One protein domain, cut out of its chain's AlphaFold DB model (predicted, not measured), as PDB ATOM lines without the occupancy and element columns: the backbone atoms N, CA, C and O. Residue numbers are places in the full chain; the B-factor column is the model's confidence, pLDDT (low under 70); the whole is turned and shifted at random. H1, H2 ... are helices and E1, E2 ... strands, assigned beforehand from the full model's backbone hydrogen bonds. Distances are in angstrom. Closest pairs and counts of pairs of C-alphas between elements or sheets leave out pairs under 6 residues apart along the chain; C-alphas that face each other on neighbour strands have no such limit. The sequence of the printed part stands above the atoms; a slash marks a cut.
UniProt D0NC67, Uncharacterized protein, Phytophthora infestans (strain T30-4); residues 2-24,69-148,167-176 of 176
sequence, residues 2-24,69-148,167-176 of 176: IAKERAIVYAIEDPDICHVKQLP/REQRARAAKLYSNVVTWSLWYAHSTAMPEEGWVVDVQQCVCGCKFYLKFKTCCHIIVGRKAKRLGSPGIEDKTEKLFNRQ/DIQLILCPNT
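This is residues 2 to 24, 69 to 148 and 167 to 176 of the 176 residues of an uncharacterized protein of Phytophthora infestans (strain T30-4) (UniProt D0NC67). What does the model look like? A small antiparallel sheet of three strands has the helix H3 packed over one face, and the long helix H1 sticks out from this body as an arm with its residues 69 to 86. The short helix H2 sits off the sheet, near H3. What is it made of? The printed part has 113 residues, with E1, E2, H1, E3, H2 and H3 along the chain and sheet order E1, E2, E3; the class is mixed, helices and strands, with under half of the residues in named elements. It is only just compact, close to loose, with a radius of gyration of the C-alphas of 15.8 A and spans of 52 by 41 by 26 A.

How do the strands pair? E1, residues 7 to 11, and E2, residues 17 to 22, form an antiparallel hairpin, with N 8 and O 21 within hydrogen-bond range at 2.8 A. E2 is also antiparallel to E3, residues 100 to 103, with N 102 and O 18 at 2.8 A. Which helices are on the sheet? H3, residues 121 to 129, is on it at a height of 7.9 A over the sheet; its closest C-alphas to E2 are those of His 122 and Val 20, 5.8 A apart. H1, residues 69 to 92, only grazes the sheet with its residues 88 to 92. Where is H2? H2, residues 112 to 117, is close to H1 but not clearly touching, the closest C-alphas being those of Phe 113 and His 91, 7.8 A apart. In H1, H2 and H3 every O i to N i+4 pair is within hydrogen-bond range.

Where does E1 begin? C-alpha 7 is at (-26.788, 35.105, 21.211); E1 is 13.3 A long and E2 16.4 A. Where are the helices? H1 is 34.5 A long from C-alpha 69 at (3.714, 49.243, 14.159), and H3, 12.1 A long, ends with C-alpha 129 at (-28.938, 27.778, 13.918).

Where is it cut? Residues 25 to 68 and 149 to 166 are not printed, with C-alpha gaps of 33.8 A and 29.2 A. Where is confidence low? Residues 134 to 148 and 167 to 176 are among those under 70.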
ATOM      1  N   ILE A   2     -11.758  35.386  27.319       24.36
ATOM      2  CA  ILE A   2     -12.358  36.164  26.222       24.36
ATOM      3  C   ILE A   2     -13.752  35.586  25.980       24.36
ATOM      4  O   ILE A   2     -13.879  34.432  25.577       24.36
ATOM      5  N   ALA A   3     -14.763  36.400  26.285       31.11
ATOM      6  CA  ALA A   3     -16.188  36.102  26.231       31.11
ATOM      7  C   ALA A   3     -16.618  35.521  24.872       31.11
ATOM      8  O   ALA A   3     -16.670  36.237  23.865       31.11
ATOM      9  N   LYS A   4     -16.932  34.227  24.876       41.22
ATOM     10  CA  LYS A   4     -17.569  33.480  23.791       41.22
ATOM     11  C   LYS A   4     -19.001  33.172  24.234       41.22
ATOM     12  O   LYS A   4     -19.179  32.843  25.392       41.22
ATOM     13  N   GLU A   5     -19.948  33.291  23.298       54.41
ATOM     14  CA  GLU A   5     -21.421  33.162  23.433       54.41
ATOM     15  C   GLU A   5     -22.148  34.496  23.677       54.41
ATOM     16  O   GLU A   5     -22.103  35.080  24.752       54.41
ATOM     17  N   ARG A   6     -22.787  35.035  22.623       72.56
ATOM     18  CA  ARG A   6     -23.448  36.363  22.641       72.56
ATOM     19  C   ARG A   6     -24.873  36.370  22.078       72.56
ATOM     20  O   ARG A   6     -25.484  37.433  21.994       72.56
ATOM     21  N   ALA A   7     -25.405  35.221  21.663       73.00
ATOM     22  CA  ALA A   7     -26.788  35.105  21.211       73.00
ATOM     23  C   ALA A   7     -27.336  33.692  21.444       73.00
ATOM     24  O   ALA A   7     -26.626  32.715  21.208       73.00
ATOM     25  N   ILE A   8     -28.597  33.614  21.860       82.25
ATOM     26  CA  ILE A   8     -29.383  32.385  21.987       82.25
ATOM     27  C   ILE A   8     -30.464  32.391  20.906       82.25
ATOM     28  O   ILE A   8     -31.004  33.444  20.550       82.25
ATOM     29  N   VAL A   9     -30.757  31.206  20.372       84.12
ATOM     30  CA  VAL A   9     -31.855  30.986  19.432       84.12
ATOM     31  C   VAL A   9     -32.830  29.988  20.040       84.12
ATOM     32  O   VAL A   9     -32.437  28.858  20.323       84.12
ATOM     33  N   TYR A  10     -34.086  30.393  20.203       84.31
ATOM     34  CA  TYR A  10     -35.176  29.534  20.663       84.31
ATOM     35  C   TYR A  10     -36.048  29.150  19.467       84.31
ATOM     36  O   TYR A  10     -36.439  30.011  18.674       84.31
ATOM     37  N   ALA A  11     -36.324  27.859  19.302       79.25
ATOM     38  CA  ALA A  11     -37.259  27.391  18.284       79.25
ATOM     39  C   ALA A  11     -38.703  27.599  18.760       79.25
ATOM     40  O   ALA A  11     -38.989  27.429  19.943       79.25
ATOM     41  N   ILE A  12     -39.595  27.950  17.835       79.00
ATOM     42  CA  ILE A  12     -41.048  27.954  18.057       79.00
ATOM     43  C   ILE A  12     -41.617  26.635  17.498       79.00
ATOM     44  O   ILE A  12     -40.893  25.872  16.854       79.00
ATOM     45  N   GLU A  13     -42.898  26.358  17.752       80.38
ATOM     46  CA  GLU A  13     -43.663  25.259  17.140       80.38
ATOM     47  C   GLU A  13     -43.523  25.217  15.607       80.38
ATOM     48  O   GLU A  13     -43.472  24.137  15.020       80.38
ATOM     49  N   ASP A  14     -43.398  26.383  14.965       80.56
ATOM     50  CA  ASP A  14     -43.134  26.498  13.533       80.56
ATOM     51  C   ASP A  14     -41.635  26.267  13.218       80.56
ATOM     52  O   ASP A  14     -40.764  26.977  13.745       80.56
ATOM     53  N   PRO A  15     -41.290  25.299  12.343       80.50
ATOM     54  CA  PRO A  15     -39.906  25.029  11.966       80.50
ATOM     55  C   PRO A  15     -39.206  26.206  11.266       80.50
ATOM     56  O   PRO A  15     -37.973  26.281  11.359       80.50
ATOM     57  N   ASP A  16     -39.938  27.129  10.648       83.50
ATOM     58  CA  ASP A  16     -39.392  28.261   9.889       83.50
ATOM     59  C   ASP A  16     -39.256  29.545  10.726       83.50
ATOM     60  O   ASP A  16     -38.623  30.513  10.292       83.50
ATOM     61  N   ILE A  17     -39.757  29.537  11.966       87.62
ATOM     62  CA  ILE A  17     -39.714  30.690  12.871       87.62
ATOM     63  C   ILE A  17     -38.840  30.388  14.096       87.62
ATOM     64  O   ILE A  17     -38.842  29.295  14.673       87.62
ATOM     65  N   CYS A  18     -38.045  31.373  14.510       88.75
ATOM     66  CA  CYS A  18     -37.315  31.322  15.770       88.75
ATOM     67  C   CYS A  18     -37.249  32.683  16.463       88.75
ATOM     68  O   CYS A  18     -37.335  33.738  15.832       88.75
ATOM     69  N   HIS A  19     -37.043  32.652  17.774       87.50
ATOM     70  CA  HIS A  19     -36.627  33.818  18.536       87.50
ATOM     71  C   HIS A  19     -35.107  33.886  18.569       87.50
ATOM     72  O   HIS A  19     -34.441  32.910  18.912       87.50
ATOM     73  N   VAL A  20     -34.546  35.049  18.248       86.75
ATOM     74  CA  VAL A  20     -33.113  35.308  18.389       86.75
ATOM     75  C   VAL A  20     -32.914  36.402  19.423       86.75
ATOM     76  O   VAL A  20     -33.276  37.562  19.203       86.75
ATOM     77  N   LYS A  21     -32.294  36.028  20.538       86.69
ATOM     78  CA  LYS A  21     -31.983  36.919  21.652       86.69
ATOM     79  C   LYS A  21     -30.481  37.131  21.716       86.69
ATOM     80  O   LYS A  21     -29.725  36.172  21.843       86.69
ATOM     81  N   GLN A  22     -30.026  38.375  21.623       83.88
ATOM     82  CA  GLN A  22     -28.647  38.690  21.980       83.88
ATOM     83  C   GLN A  22     -28.552  38.775  23.491       83.88
ATOM     84  O   GLN A  22     -29.349  39.458  24.130       83.88
ATOM     85  N   LEU A  23     -27.582  38.066  24.055       76.00
ATOM     86  CA  LEU A  23     -27.376  38.107  25.489       76.00
ATOM     87  C   LEU A  23     -26.682  39.415  25.879       76.00
ATOM     88  O   LEU A  23     -25.823  39.899  25.121       76.00
ATOM     89  N   PRO A  24     -27.017  39.968  27.059       65.25
ATOM     90  CA  PRO A  24     -26.149  40.939  27.695       65.25
ATOM     91  C   PRO A  24     -24.746  40.347  27.781       65.25
ATOM     92  O   PRO A  24     -24.566  39.150  28.025       65.25
ATOM     93  N   ARG A  69       4.433  50.527  14.255       71.00
ATOM     94  CA  ARG A  69       3.714  49.243  14.159       71.00
ATOM     95  C   ARG A  69       2.889  48.976  15.414       71.00
ATOM     96  O   ARG A  69       1.744  48.537  15.297       71.00
ATOM     97  N   GLU A  70       3.452  49.252  16.582       73.25
ATOM     98  CA  GLU A  70       2.771  49.079  17.858       73.25
ATOM     99  C   GLU A  70       1.583  50.039  17.995       73.25
ATOM    100  O   GLU A  70       0.468  49.595  18.260       73.25
ATOM    101  N   GLN A  71       1.771  51.324  17.691       74.94
ATOM    102  CA  GLN A  71       0.690  52.314  17.679       74.94
ATOM    103  C   GLN A  71      -0.440  51.926  16.715       74.94
ATOM    104  O   GLN A  71      -1.616  51.999  17.075       74.94
ATOM    105  N   ARG A  72      -0.111  51.436  15.511       73.25
ATOM    106  CA  ARG A  72      -1.117  50.913  14.567       73.25
ATOM    107  C   ARG A  72      -1.868  49.711  15.132       73.25
ATOM    108  O   ARG A  72      -3.076  49.615  14.929       73.25
ATOM    109  N   ALA A  73      -1.185  48.806  15.832       78.25
ATOM    110  CA  ALA A  73      -1.828  47.662  16.472       78.25
ATOM    111  C   ALA A  73      -2.769  48.101  17.607       78.25
ATOM    112  O   ALA A  73      -3.901  47.613  17.675       78.25
ATOM    113  N   ARG A  74      -2.351  49.066  18.440       75.38
ATOM    114  CA  ARG A  74      -3.200  49.661  19.488       75.38
ATOM    115  C   ARG A  74      -4.438  50.335  18.882       75.38
ATOM    116  O   ARG A  74      -5.556  50.014  19.276       75.38
ATOM    117  N   ALA A  75      -4.262  51.174  17.859       73.12
ATOM    118  CA  ALA A  75      -5.365  51.844  17.164       73.12
ATOM    119  C   ALA A  75      -6.336  50.850  16.500       73.12
ATOM    120  O   ALA A  75      -7.552  51.000  16.604       73.12
ATOM    121  N   ALA A  76      -5.819  49.791  15.865       73.81
ATOM    122  CA  ALA A  76      -6.649  48.740  15.280       73.81
ATOM    123  C   ALA A  76      -7.469  47.989  16.345       73.81
ATOM    124  O   ALA A  76      -8.644  47.689  16.120       73.81
ATOM    125  N   LYS A  77      -6.874  47.716  17.514       78.31
ATOM    126  CA  LYS A  77      -7.569  47.094  18.651       78.31
ATOM    127  C   LYS A  77      -8.687  47.996  19.179       78.31
ATOM    128  O   LYS A  77      -9.808  47.518  19.350       78.31
ATOM    129  N   LEU A  78      -8.409  49.286  19.369       72.19
ATOM    130  CA  LEU A  78      -9.409  50.276  19.783       72.19
ATOM    131  C   LEU A  78     -10.574  50.348  18.792       72.19
ATOM    132  O   LEU A  78     -11.730  50.212  19.192       72.19
ATOM    133  N   TYR A  79     -10.282  50.463  17.495       72.31
ATOM    134  CA  TYR A  79     -11.309  50.473  16.452       72.31
ATOM    135  C   TYR A  79     -12.174  49.205  16.488       72.31
ATOM    136  O   TYR A  79     -13.402  49.290  16.471       72.31
ATOM    137  N   SER A  80     -11.548  48.029  16.598       73.81
ATOM    138  CA  SER A  80     -12.262  46.752  16.700       73.81
ATOM    139  C   SER A  80     -13.218  46.717  17.899       73.81
ATOM    140  O   SER A  80     -14.376  46.308  17.761       73.81
ATOM    141  N   ASN A  81     -12.769  47.201  19.060       70.06
ATOM    142  CA  ASN A  81     -13.579  47.255  20.275       70.06
ATOM    143  C   ASN A  81     -14.779  48.199  20.120       70.06
ATOM    144  O   ASN A  81     -15.911  47.786  20.382       70.06
ATOM    145  N   VAL A  82     -14.553  49.424  19.633       68.75
ATOM    146  CA  VAL A  82     -15.608  50.433  19.424       68.75
ATOM    147  C   VAL A  82     -16.652  49.941  18.425       68.75
ATOM    148  O   VAL A  82     -17.855  50.046  18.680       68.75
ATOM    149  N   VAL A  83     -16.218  49.360  17.303       70.38
ATOM    150  CA  VAL A  83     -17.126  48.808  16.288       70.38
ATOM    151  C   VAL A  83     -17.940  47.650  16.857       70.38
ATOM    152  O   VAL A  83     -19.154  47.603  16.665       70.38
ATOM    153  N   THR A  84     -17.296  46.739  17.588       72.19
ATOM    154  CA  THR A  84     -17.967  45.586  18.201       72.19
ATOM    155  C   THR A  84     -19.026  46.028  19.207       72.19
ATOM    156  O   THR A  84     -20.145  45.516  19.173       72.19
ATOM    157  N   TRP A  85     -18.693  46.987  20.077       70.94
ATOM    158  CA  TRP A  85     -19.626  47.527  21.064       70.94
ATOM    159  C   TRP A  85     -20.797  48.245  20.394       70.94
ATOM    160  O   TRP A  85     -21.950  47.945  20.693       70.94
ATOM    161  N   SER A  86     -20.515  49.112  19.417       69.00
ATOM    162  CA  SER A  86     -21.544  49.861  18.688       69.00
ATOM    163  C   SER A  86     -22.519  48.932  17.970       69.00
ATOM    164  O   SER A  86     -23.730  49.141  18.020       69.00
ATOM    165  N   LEU A  87     -22.005  47.885  17.316       75.00
ATOM    166  CA  LEU A  87     -22.826  46.897  16.622       75.00
ATOM    167  C   LEU A  87     -23.670  46.081  17.605       75.00
ATOM    168  O   LEU A  87     -24.852  45.856  17.355       75.00
ATOM    169  N   TRP A  88     -23.086  45.660  18.728       79.19
ATOM    170  CA  TRP A  88     -23.822  44.953  19.772       79.19
ATOM    171  C   TRP A  88     -24.947  45.820  20.342       79.19
ATOM    172  O   TRP A  88     -26.105  45.418  20.280       79.19
ATOM    173  N   TYR A  89     -24.627  47.036  20.793       76.94
ATOM    174  CA  TYR A  89     -25.599  47.966  21.365       76.94
ATOM    175  C   TYR A  89     -26.737  48.238  20.389       76.94
ATOM    176  O   TYR A  89     -27.915  48.176  20.742       76.94
ATOM    177  N   ALA A  90     -26.393  48.482  19.124       77.56
ATOM    178  CA  ALA A  90     -27.357  48.687  18.063       77.56
ATOM    179  C   ALA A  90     -28.398  47.557  18.037       77.56
ATOM    180  O   ALA A  90     -29.594  47.860  18.036       77.56
ATOM    181  N   HIS A  91     -27.955  46.299  18.078       80.88
ATOM    182  CA  HIS A  91     -28.797  45.111  17.963       80.88
ATOM    183  C   HIS A  91     -29.501  44.673  19.259       80.88
ATOM    184  O   HIS A  91     -30.560  44.051  19.151       80.88
ATOM    185  N   SER A  92     -28.998  45.054  20.437       80.94
ATOM    186  CA  SER A  92     -29.653  44.826  21.735       80.94
ATOM    187  C   SER A  92     -30.642  45.926  22.129       80.94
ATOM    188  O   SER A  92     -31.598  45.670  22.861       80.94
ATOM    189  N   THR A  93     -30.480  47.143  21.601       79.88
ATOM    190  CA  THR A  93     -31.382  48.264  21.906       79.88
ATOM    191  C   THR A  93     -32.817  47.951  21.479       79.88
ATOM    192  O   THR A  93     -33.073  47.721  20.293       79.88
ATOM    193  N   ALA A  94     -33.755  48.071  22.423       84.94
ATOM    194  CA  ALA A  94     -35.182  47.796  22.231       84.94
ATOM    195  C   ALA A  94     -35.482  46.352  21.785       84.94
ATOM    196  O   ALA A  94     -36.490  46.103  21.123       84.94
ATOM    197  N   MET A  95     -34.597  45.407  22.112       87.88
ATOM    198  CA  MET A  95     -34.883  43.987  21.951       87.88
ATOM    199  C   MET A  95     -35.981  43.565  22.945       87.88
ATOM    200  O   MET A  95     -35.873  43.912  24.121       87.88
ATOM    201  N   PRO A  96     -37.019  42.828  22.507       89.12
ATOM    202  CA  PRO A  96     -38.003  42.242  23.416       89.12
ATOM    203  C   PRO A  96     -37.359  41.262  24.404       89.12
ATOM    204  O   PRO A  96     -36.300  40.702  24.119       89.12
ATOM    205  N   GLU A  97     -38.024  40.996  25.529       87.19
ATOM    206  CA  GLU A  97     -37.545  40.038  26.538       87.19
ATOM    207  C   GLU A  97     -37.308  38.642  25.943       87.19
ATOM    208  O   GLU A  97     -36.253  38.044  26.163       87.19
ATOM    209  N   GLU A  98     -38.216  38.190  25.078       85.88
ATOM    210  CA  GLU A  98     -38.113  36.924  24.340       85.88
ATOM    211  C   GLU A  98     -37.189  36.996  23.113       85.88
ATOM    212  O   GLU A  98     -37.068  36.050  22.340       85.88
ATOM    213  N   GLY A  99     -36.520  38.124  22.880       88.81
ATOM    214  CA  GLY A  99     -35.738  38.356  21.670       88.81
ATOM    215  C   GLY A  99     -36.593  38.668  20.440       88.81
ATOM    216  O   GLY A  99     -37.819  38.783  20.488       88.81
ATOM    217  N   TRP A 100     -35.928  38.845  19.299       91.62
ATOM    218  CA  TRP A 100     -36.604  39.152  18.042       91.62
ATOM    219  C   TRP A 100     -37.173  37.894  17.400       91.62
ATOM    220  O   TRP A 100     -36.436  36.930  17.202       91.62
ATOM    221  N   VAL A 101     -38.435  37.951  16.973       91.56
ATOM    222  CA  VAL A 101     -39.005  36.950  16.065       91.56
ATOM    223  C   VAL A 101     -38.339  37.090  14.696       91.56
ATOM    224  O   VAL A 101     -38.261  38.191  14.124       91.56
ATOM    225  N   VAL A 102     -37.825  35.973  14.194       90.94
ATOM    226  CA  VAL A 102     -37.157  35.845  12.903       90.94
ATOM    227  C   VAL A 102     -37.814  34.710  12.130       90.94
ATOM    228  O   VAL A 102     -37.780  33.563  12.568       90.94
ATOM    229  N   ASP A 103     -38.348  35.031  10.958       89.88
ATOM    230  CA  ASP A 103     -38.661  34.042   9.933       89.88
ATOM    231  C   ASP A 103     -37.365  33.761   9.162       89.88
ATOM    232  O   ASP A 103     -36.833  34.616   8.436       89.88
ATOM    233  N   VAL A 104     -36.793  32.581   9.393       86.12
ATOM    234  CA  VAL A 104     -35.486  32.219   8.837       86.12
ATOM    235  C   VAL A 104     -35.569  31.844   7.365       86.12
ATOM    236  O   VAL A 104     -34.564  31.994   6.658       86.12
ATOM    237  N   GLN A 105     -36.732  31.391   6.895       83.88
ATOM    238  CA  GLN A 105     -36.940  30.963   5.519       83.88
ATOM    239  C   GLN A 105     -37.114  32.188   4.618       83.88
ATOM    240  O   GLN A 105     -36.350  32.356   3.663       83.88
ATOM    241  N   GLN A 106     -38.018  33.094   4.994       85.38
ATOM    242  CA  GLN A 106     -38.303  34.340   4.277       85.38
ATOM    243  C   GLN A 106     -37.283  35.453   4.566       85.38
ATOM    244  O   GLN A 106     -37.354  36.534   3.986       85.38
ATOM    245  N   CYS A 107     -36.319  35.209   5.462       87.88
ATOM    246  CA  CYS A 107     -35.332  36.199   5.901       87.88
ATOM    247  C   CYS A 107     -35.981  37.486   6.441       87.88
ATOM    248  O   CYS A 107     -35.495  38.588   6.173       87.88
ATOM    249  N   VAL A 108     -37.057  37.364   7.219       88.25
ATOM    250  CA  VAL A 108     -37.775  38.500   7.817       88.25
ATOM    251  C   VAL A 108     -37.450  38.582   9.304       88.25
ATOM    252  O   VAL A 108     -37.407  37.579  10.006       88.25
ATOM    253  N   CYS A 109     -37.205  39.789   9.815       89.56
ATOM    254  CA  CYS A 109     -36.964  40.006  11.241       89.56
ATOM    255  C   CYS A 109     -37.655  41.281  11.723       89.56
ATOM    256  O   CYS A 109     -37.605  42.309  11.047       89.56
ATOM    257  N   GLY A 110     -38.229  41.247  12.927       86.06
ATOM    258  CA  GLY A 110     -38.873  42.417  13.539       86.06
ATOM    259  C   GLY A 110     -37.921  43.557  13.931       86.06
ATOM    260  O   GLY A 110     -38.373  44.641  14.288       86.06
ATOM    261  N   CYS A 111     -36.601  43.353  13.872       88.44
ATOM    262  CA  CYS A 111     -35.655  44.357  14.347       88.44
ATOM    263  C   CYS A 111     -35.593  45.598  13.435       88.44
ATOM    264  O   CYS A 111     -35.672  45.524  12.204       88.44
ATOM    265  N   LYS A 112     -35.310  46.762  14.034       86.00
ATOM    266  CA  LYS A 112     -35.195  48.048  13.317       86.00
ATOM    267  C   LYS A 112     -34.184  48.048  12.156       86.00
ATOM    268  O   LYS A 112     -34.345  48.792  11.189       86.00
ATOM    269  N   PHE A 113     -33.140  47.217  12.221       83.56
ATOM    270  CA  PHE A 113     -32.132  47.124  11.156       83.56
ATOM    271  C   PHE A 113     -32.644  46.382   9.939       83.56
ATOM    272  O   PHE A 113     -32.306  46.774   8.826       83.56
ATOM    273  N   TYR A 114     -33.491  45.371  10.128       83.50
ATOM    274  CA  TYR A 114     -34.128  44.697   9.007       83.50
ATOM    275  C   TYR A 114     -35.008  45.672   8.220       83.50
ATOM    276  O   TYR A 114     -34.905  45.740   6.998       83.50
ATOM    277  N   LEU A 115     -35.784  46.519   8.899       77.19
ATOM    278  CA  LEU A 115     -36.589  47.544   8.225       77.19
ATOM    279  C   LEU A 115     -35.734  48.487   7.361       77.19
ATOM    280  O   LEU A 115     -36.134  48.849   6.255       77.19
ATOM    281  N   LYS A 116     -34.543  48.857   7.845       79.81
ATOM    282  CA  LYS A 116     -33.647  49.801   7.163       79.81
ATOM    283  C   LYS A 116     -32.799  49.167   6.056       79.81
ATOM    284  O   LYS A 116     -32.596  49.800   5.021       79.81
ATOM    285  N   PHE A 117     -32.274  47.969   6.290       80.12
ATOM    286  CA  PHE A 117     -31.239  47.344   5.460       80.12
ATOM    287  C   PHE A 117     -31.679  46.032   4.807       80.12
ATOM    288  O   PHE A 117     -30.909  45.457   4.045       80.12
ATOM    289  N   LYS A 118     -32.890  45.545   5.111       81.50
ATOM    290  CA  LYS A 118     -33.415  44.233   4.692       81.50
ATOM    291  C   LYS A 118     -32.548  43.041   5.112       81.50
ATOM    292  O   LYS A 118     -32.724  41.935   4.630       81.50
ATOM    293  N   THR A 119     -31.637  43.252   6.059       83.25
ATOM    294  CA  THR A 119     -30.805  42.217   6.671       83.25
ATOM    295  C   THR A 119     -30.368  42.657   8.067       83.25
ATOM    296  O   THR A 119     -30.318  43.852   8.369       83.25
ATOM    297  N   CYS A 120     -30.079  41.699   8.944       87.19
ATOM    298  CA  CYS A 120     -29.562  41.943  10.289       87.19
ATOM    299  C   CYS A 120     -28.839  40.702  10.828       87.19
ATOM    300  O   CYS A 120     -29.007  39.597  10.309       87.19
ATOM    301  N   CYS A 121     -28.076  40.860  11.914       86.62
ATOM    302  CA  CYS A 121     -27.404  39.734  12.565       86.62
ATOM    303  C   CYS A 121     -28.377  38.646  13.046       86.62
ATOM    304  O   CYS A 121     -28.001  37.480  13.047       86.62
ATOM    305  N   HIS A 122     -29.618  38.995  13.410       88.56
ATOM    306  CA  HIS A 122     -30.615  38.026  13.874       88.56
ATOM    307  C   HIS A 122     -30.989  37.025  12.774       88.56
ATOM    308  O   HIS A 122     -31.040  35.832  13.040       88.56
ATOM    309  N   ILE A 123     -31.133  37.479  11.522       88.25
ATOM    310  CA  ILE A 123     -31.380  36.601  10.364       88.25
ATOM    311  C   ILE A 123     -30.189  35.669  10.129       88.25
ATOM    312  O   ILE A 123     -30.366  34.469   9.928       88.25
ATOM    313  N   ILE A 124     -28.968  36.209  10.183       86.62
ATOM    314  CA  ILE A 124     -27.738  35.429   9.981       86.62
ATOM    315  C   ILE A 124     -27.621  34.335  11.050       86.62
ATOM    316  O   ILE A 124     -27.361  33.175  10.733       86.62
ATOM    317  N   VAL A 125     -27.838  34.702  12.314       85.88
ATOM    318  CA  VAL A 125     -27.778  33.786  13.458       85.88
ATOM    319  C   VAL A 125     -28.894  32.741  13.392       85.88
ATOM    320  O   VAL A 125     -28.601  31.553  13.519       85.88
ATOM    321  N   GLY A 126     -30.137  33.148  13.123       85.75
ATOM    322  CA  GLY A 126     -31.280  32.240  13.009       85.75
ATOM    323  C   GLY A 126     -31.094  31.204  11.897       85.75
ATOM    324  O   GLY A 126     -31.256  30.006  12.130       85.75
ATOM    325  N   ARG A 127     -30.644  31.632  10.710       85.50
ATOM    326  CA  ARG A 127     -30.361  30.716   9.591       85.50
ATOM    327  C   ARG A 127     -29.216  29.760   9.897       85.50
ATOM    328  O   ARG A 127     -29.345  28.569   9.627       85.50
ATOM    329  N   LYS A 128     -28.137  30.241  10.526       84.12
ATOM    330  CA  LYS A 128     -27.033  29.378  10.977       84.12
ATOM    331  C   LYS A 128     -27.524  28.321  11.973       84.12
ATOM    332  O   LYS A 128     -27.162  27.156  11.832       84.12
ATOM    333  N   ALA A 129     -28.366  28.702  12.936       83.69
ATOM    334  CA  ALA A 129     -28.938  27.778  13.918       83.69
ATOM    335  C   ALA A 129     -29.822  26.701  13.262       83.69
ATOM    336  O   ALA A 129     -29.744  25.531  13.631       83.69
ATOM    337  N   LYS A 130     -30.588  27.072  12.231       82.00
ATOM    338  CA  LYS A 130     -31.430  26.157  11.441       82.00
ATOM    339  C   LYS A 130     -30.675  25.458  10.297       82.00
ATOM    340  O   LYS A 130     -31.288  24.774   9.489       82.00
ATOM    341  N   ARG A 131     -29.342  25.602  10.233       82.44
ATOM    342  CA  ARG A 131     -28.462  25.025   9.193       82.44
ATOM    343  C   ARG A 131     -28.858  25.406   7.758       82.44
ATOM    344  O   ARG A 131     -28.571  24.671   6.818       82.44
ATOM    345  N   LEU A 132     -29.480  26.568   7.591       76.38
ATOM    346  CA  LEU A 132     -29.787  27.151   6.290       76.38
ATOM    347  C   LEU A 132     -28.569  27.928   5.767       76.38
ATOM    348  O   LEU A 132     -27.809  28.518   6.541       76.38
ATOM    349  N   GLY A 133     -28.387  27.955   4.441       71.50
ATOM    350  CA  GLY A 133     -27.330  28.743   3.795       71.50
ATOM    351  C   GLY A 133     -27.435  30.237   4.130       71.50
ATOM    352  O   GLY A 133     -28.493  30.717   4.542       71.50
ATOM    353  N   SER A 134     -26.360  31.012   3.954       65.69
ATOM    354  CA  SER A 134     -26.437  32.456   4.242       65.69
ATOM    355  C   SER A 134     -27.381  33.160   3.255       65.69
ATOM    356  O   SER A 134     -27.426  32.764   2.086       65.69
ATOM    357  N   PRO A 135     -28.113  34.204   3.689       63.84
ATOM    358  CA  PRO A 135     -28.933  35.011   2.786       63.84
ATOM    359  C   PRO A 135     -28.125  35.482   1.566       63.84
ATOM    360  O   PRO A 135     -26.993  35.943   1.723       63.84
ATOM    361  N   GLY A 136     -28.693  35.357   0.363       60.31
ATOM    362  CA  GLY A 136     -28.094  35.859  -0.883       60.31
ATOM    363  C   GLY A 136     -26.925  35.049  -1.472       60.31
ATOM    364  O   GLY A 136     -26.321  35.508  -2.438       60.31
ATOM    365  N   ILE A 137     -26.579  33.871  -0.930       55.44
ATOM    366  CA  ILE A 137     -25.543  32.998  -1.530       55.44
ATOM    367  C   ILE A 137     -26.078  32.206  -2.735       55.44
ATOM    368  O   ILE A 137     -25.364  32.064  -3.727       55.44
ATOM    369  N   GLU A 138     -27.324  31.726  -2.683       49.50
ATOM    370  CA  GLU A 138     -27.946  30.981  -3.795       49.50
ATOM    371  C   GLU A 138     -28.897  31.844  -4.634       49.50
ATOM    372  O   GLU A 138     -29.053  31.614  -5.834       49.50
ATOM    373  N   ASP A 139     -29.461  32.901  -4.043       45.91
ATOM    374  CA  ASP A 139     -30.416  33.772  -4.714       45.91
ATOM    375  C   ASP A 139     -29.721  34.993  -5.338       45.91
ATOM    376  O   ASP A 139     -29.545  36.046  -4.723       45.91
ATOM    377  N   LYS A 140     -29.285  34.847  -6.595       49.72
ATOM    378  CA  LYS A 140     -28.654  35.930  -7.379       49.72
ATOM    379  C   LYS A 140     -29.598  37.118  -7.636       49.72
ATOM    380  O   LYS A 140     -29.149  38.122  -8.201       49.72
ATOM    381  N   THR A 141     -30.883  37.002  -7.290       42.47
ATOM    382  CA  THR A 141     -31.902  38.022  -7.562       42.47
ATOM    383  C   THR A 141     -32.023  39.061  -6.446       42.47
ATOM    384  O   THR A 141     -32.234  40.239  -6.743       42.47
ATOM    385  N   GLU A 142     -31.740  38.697  -5.193       45.56
ATOM    386  CA  GLU A 142     -31.780  39.627  -4.062       45.56
ATOM    387  C   GLU A 142     -30.402  40.225  -3.770       45.56
ATOM    388  O   GLU A 142     -29.701  39.904  -2.807       45.56
ATOM    389  N   LYS A 143     -29.992  41.161  -4.627       46.91
ATOM    390  CA  LYS A 143     -28.883  42.059  -4.293       46.91
ATOM    391  C   LYS A 143     -29.282  42.858  -3.054       46.91
ATOM    392  O   LYS A 143     -30.280  43.572  -3.095       46.91
ATOM    393  N   LEU A 144     -28.467  42.799  -1.995       46.16
ATOM    394  CA  LEU A 144     -28.522  43.752  -0.882       46.16
ATOM    395  C   LEU A 144     -28.667  45.154  -1.479       46.16
ATOM    396  O   LEU A 144     -27.764  45.623  -2.180       46.16
ATOM    397  N   PHE A 145     -29.828  45.783  -1.285       41.47
ATOM    398  CA  PHE A 145     -30.131  47.073  -1.891       41.47
ATOM    399  C   PHE A 145     -29.154  48.109  -1.336       41.47
ATOM    400  O   PHE A 145     -29.353  48.681  -0.263       41.47
ATOM    401  N   ASN A 146     -28.069  48.354  -2.072       45.25
ATOM    402  CA  ASN A 146     -27.180  49.455  -1.773       45.25
ATOM    403  C   ASN A 146     -27.978  50.745  -2.004       45.25
ATOM    404  O   ASN A 146     -28.340  51.085  -3.133       45.25
ATOM    405  N   ARG A 147     -28.255  51.476  -0.920       48.97
ATOM    406  CA  ARG A 147     -29.000  52.746  -0.921       48.97
ATOM    407  C   ARG A 147     -28.301  53.864  -1.716       48.97
ATOM    408  O   ARG A 147     -28.818  54.974  -1.772       48.97
ATOM    409  N   GLN A 148     -27.153  53.591  -2.343       46.25
ATOM    410  CA  GLN A 148     -26.420  54.515  -3.214       46.25
ATOM    411  C   GLN A 148     -26.909  54.580  -4.671       46.25
ATOM    412  O   GLN A 148     -26.331  55.326  -5.459       46.25
ATOM    413  N   ASP A 167     -16.961  35.321  14.645       32.50
ATOM    414  CA  ASP A 167     -16.883  34.047  15.371       32.50
ATOM    415  C   ASP A 167     -17.956  34.013  16.470       32.50
ATOM    416  O   ASP A 167     -17.715  34.272  17.649       32.50
ATOM    417  N   ILE A 168     -19.190  33.728  16.055       40.00
ATOM    418  CA  ILE A 168     -20.329  33.504  16.946       40.00
ATOM    419  C   ILE A 168     -20.418  31.996  17.211       40.00
ATOM    420  O   ILE A 168     -20.798  31.224  16.315       40.00
ATOM    421  N   GLN A 169     -20.051  31.587  18.429       34.94
ATOM    422  CA  GLN A 169     -20.401  30.284  19.007       34.94
ATOM    423  C   GLN A 169     -21.866  30.320  19.463       34.94
ATOM    424  O   GLN A 169     -22.293  31.287  20.093       34.94
ATOM    425  N   LEU A 170     -22.625  29.297  19.065       36.53
ATOM    426  CA  LEU A 170     -24.046  29.118  19.361       36.53
ATOM    427  C   LEU A 170     -24.185  27.924  20.308       36.53
ATOM    428  O   LEU A 170     -23.738  26.833  19.954       36.53
ATOM    429  N   ILE A 171     -24.829  28.121  21.457       37.09
ATOM    430  CA  ILE A 171     -25.366  27.020  22.258       37.09
ATOM    431  C   ILE A 171     -26.800  26.777  21.789       37.09
ATOM    432  O   ILE A 171     -27.630  27.684  21.800       37.09
ATOM    433  N   LEU A 172     -27.077  25.548  21.357       36.53
ATOM    434  CA  LEU A 172     -28.431  25.048  21.143       36.53
ATOM    435  C   LEU A 172     -28.897  24.437  22.466       36.53
ATOM    436  O   LEU A 172     -28.388  23.389  22.862       36.53
ATOM    437  N   CYS A 173     -29.826  25.086  23.163       31.88
ATOM    438  CA  CYS A 173     -30.478  24.474  24.317       31.88
ATOM    439  C   CYS A 173     -31.523  23.459  23.819       31.88
ATOM    440  O   CYS A 173     -32.341  23.819  22.970       31.88
ATOM    441  N   PRO A 174     -31.513  22.202  24.299       33.62
ATOM    442  CA  PRO A 174     -32.610  21.275  24.059       33.62
ATOM    443  C   PRO A 174     -33.827  21.665  24.914       33.62
ATOM    444  O   PRO A 174     -33.676  22.057  26.068       33.62
ATOM    445  N   ASN A 175     -35.015  21.568  24.315       38.94
ATOM    446  CA  ASN A 175     -36.304  21.889  24.931       38.94
ATOM    447  C   ASN A 175     -36.526  21.073  26.223       38.94
ATOM    448  O   ASN A 175     -36.405  19.846  26.189       38.94
ATOM    449  N   THR A 176     -36.859  21.748  27.327       34.72
ATOM    450  CA  THR A 176     -37.533  21.158  28.502       34.72
ATOM    451  C   THR A 176     -39.035  21.217  28.322       34.72
ATOM    452  O   THR A 176     -39.494  22.295  27.881       34.72
TER     453      THR A 176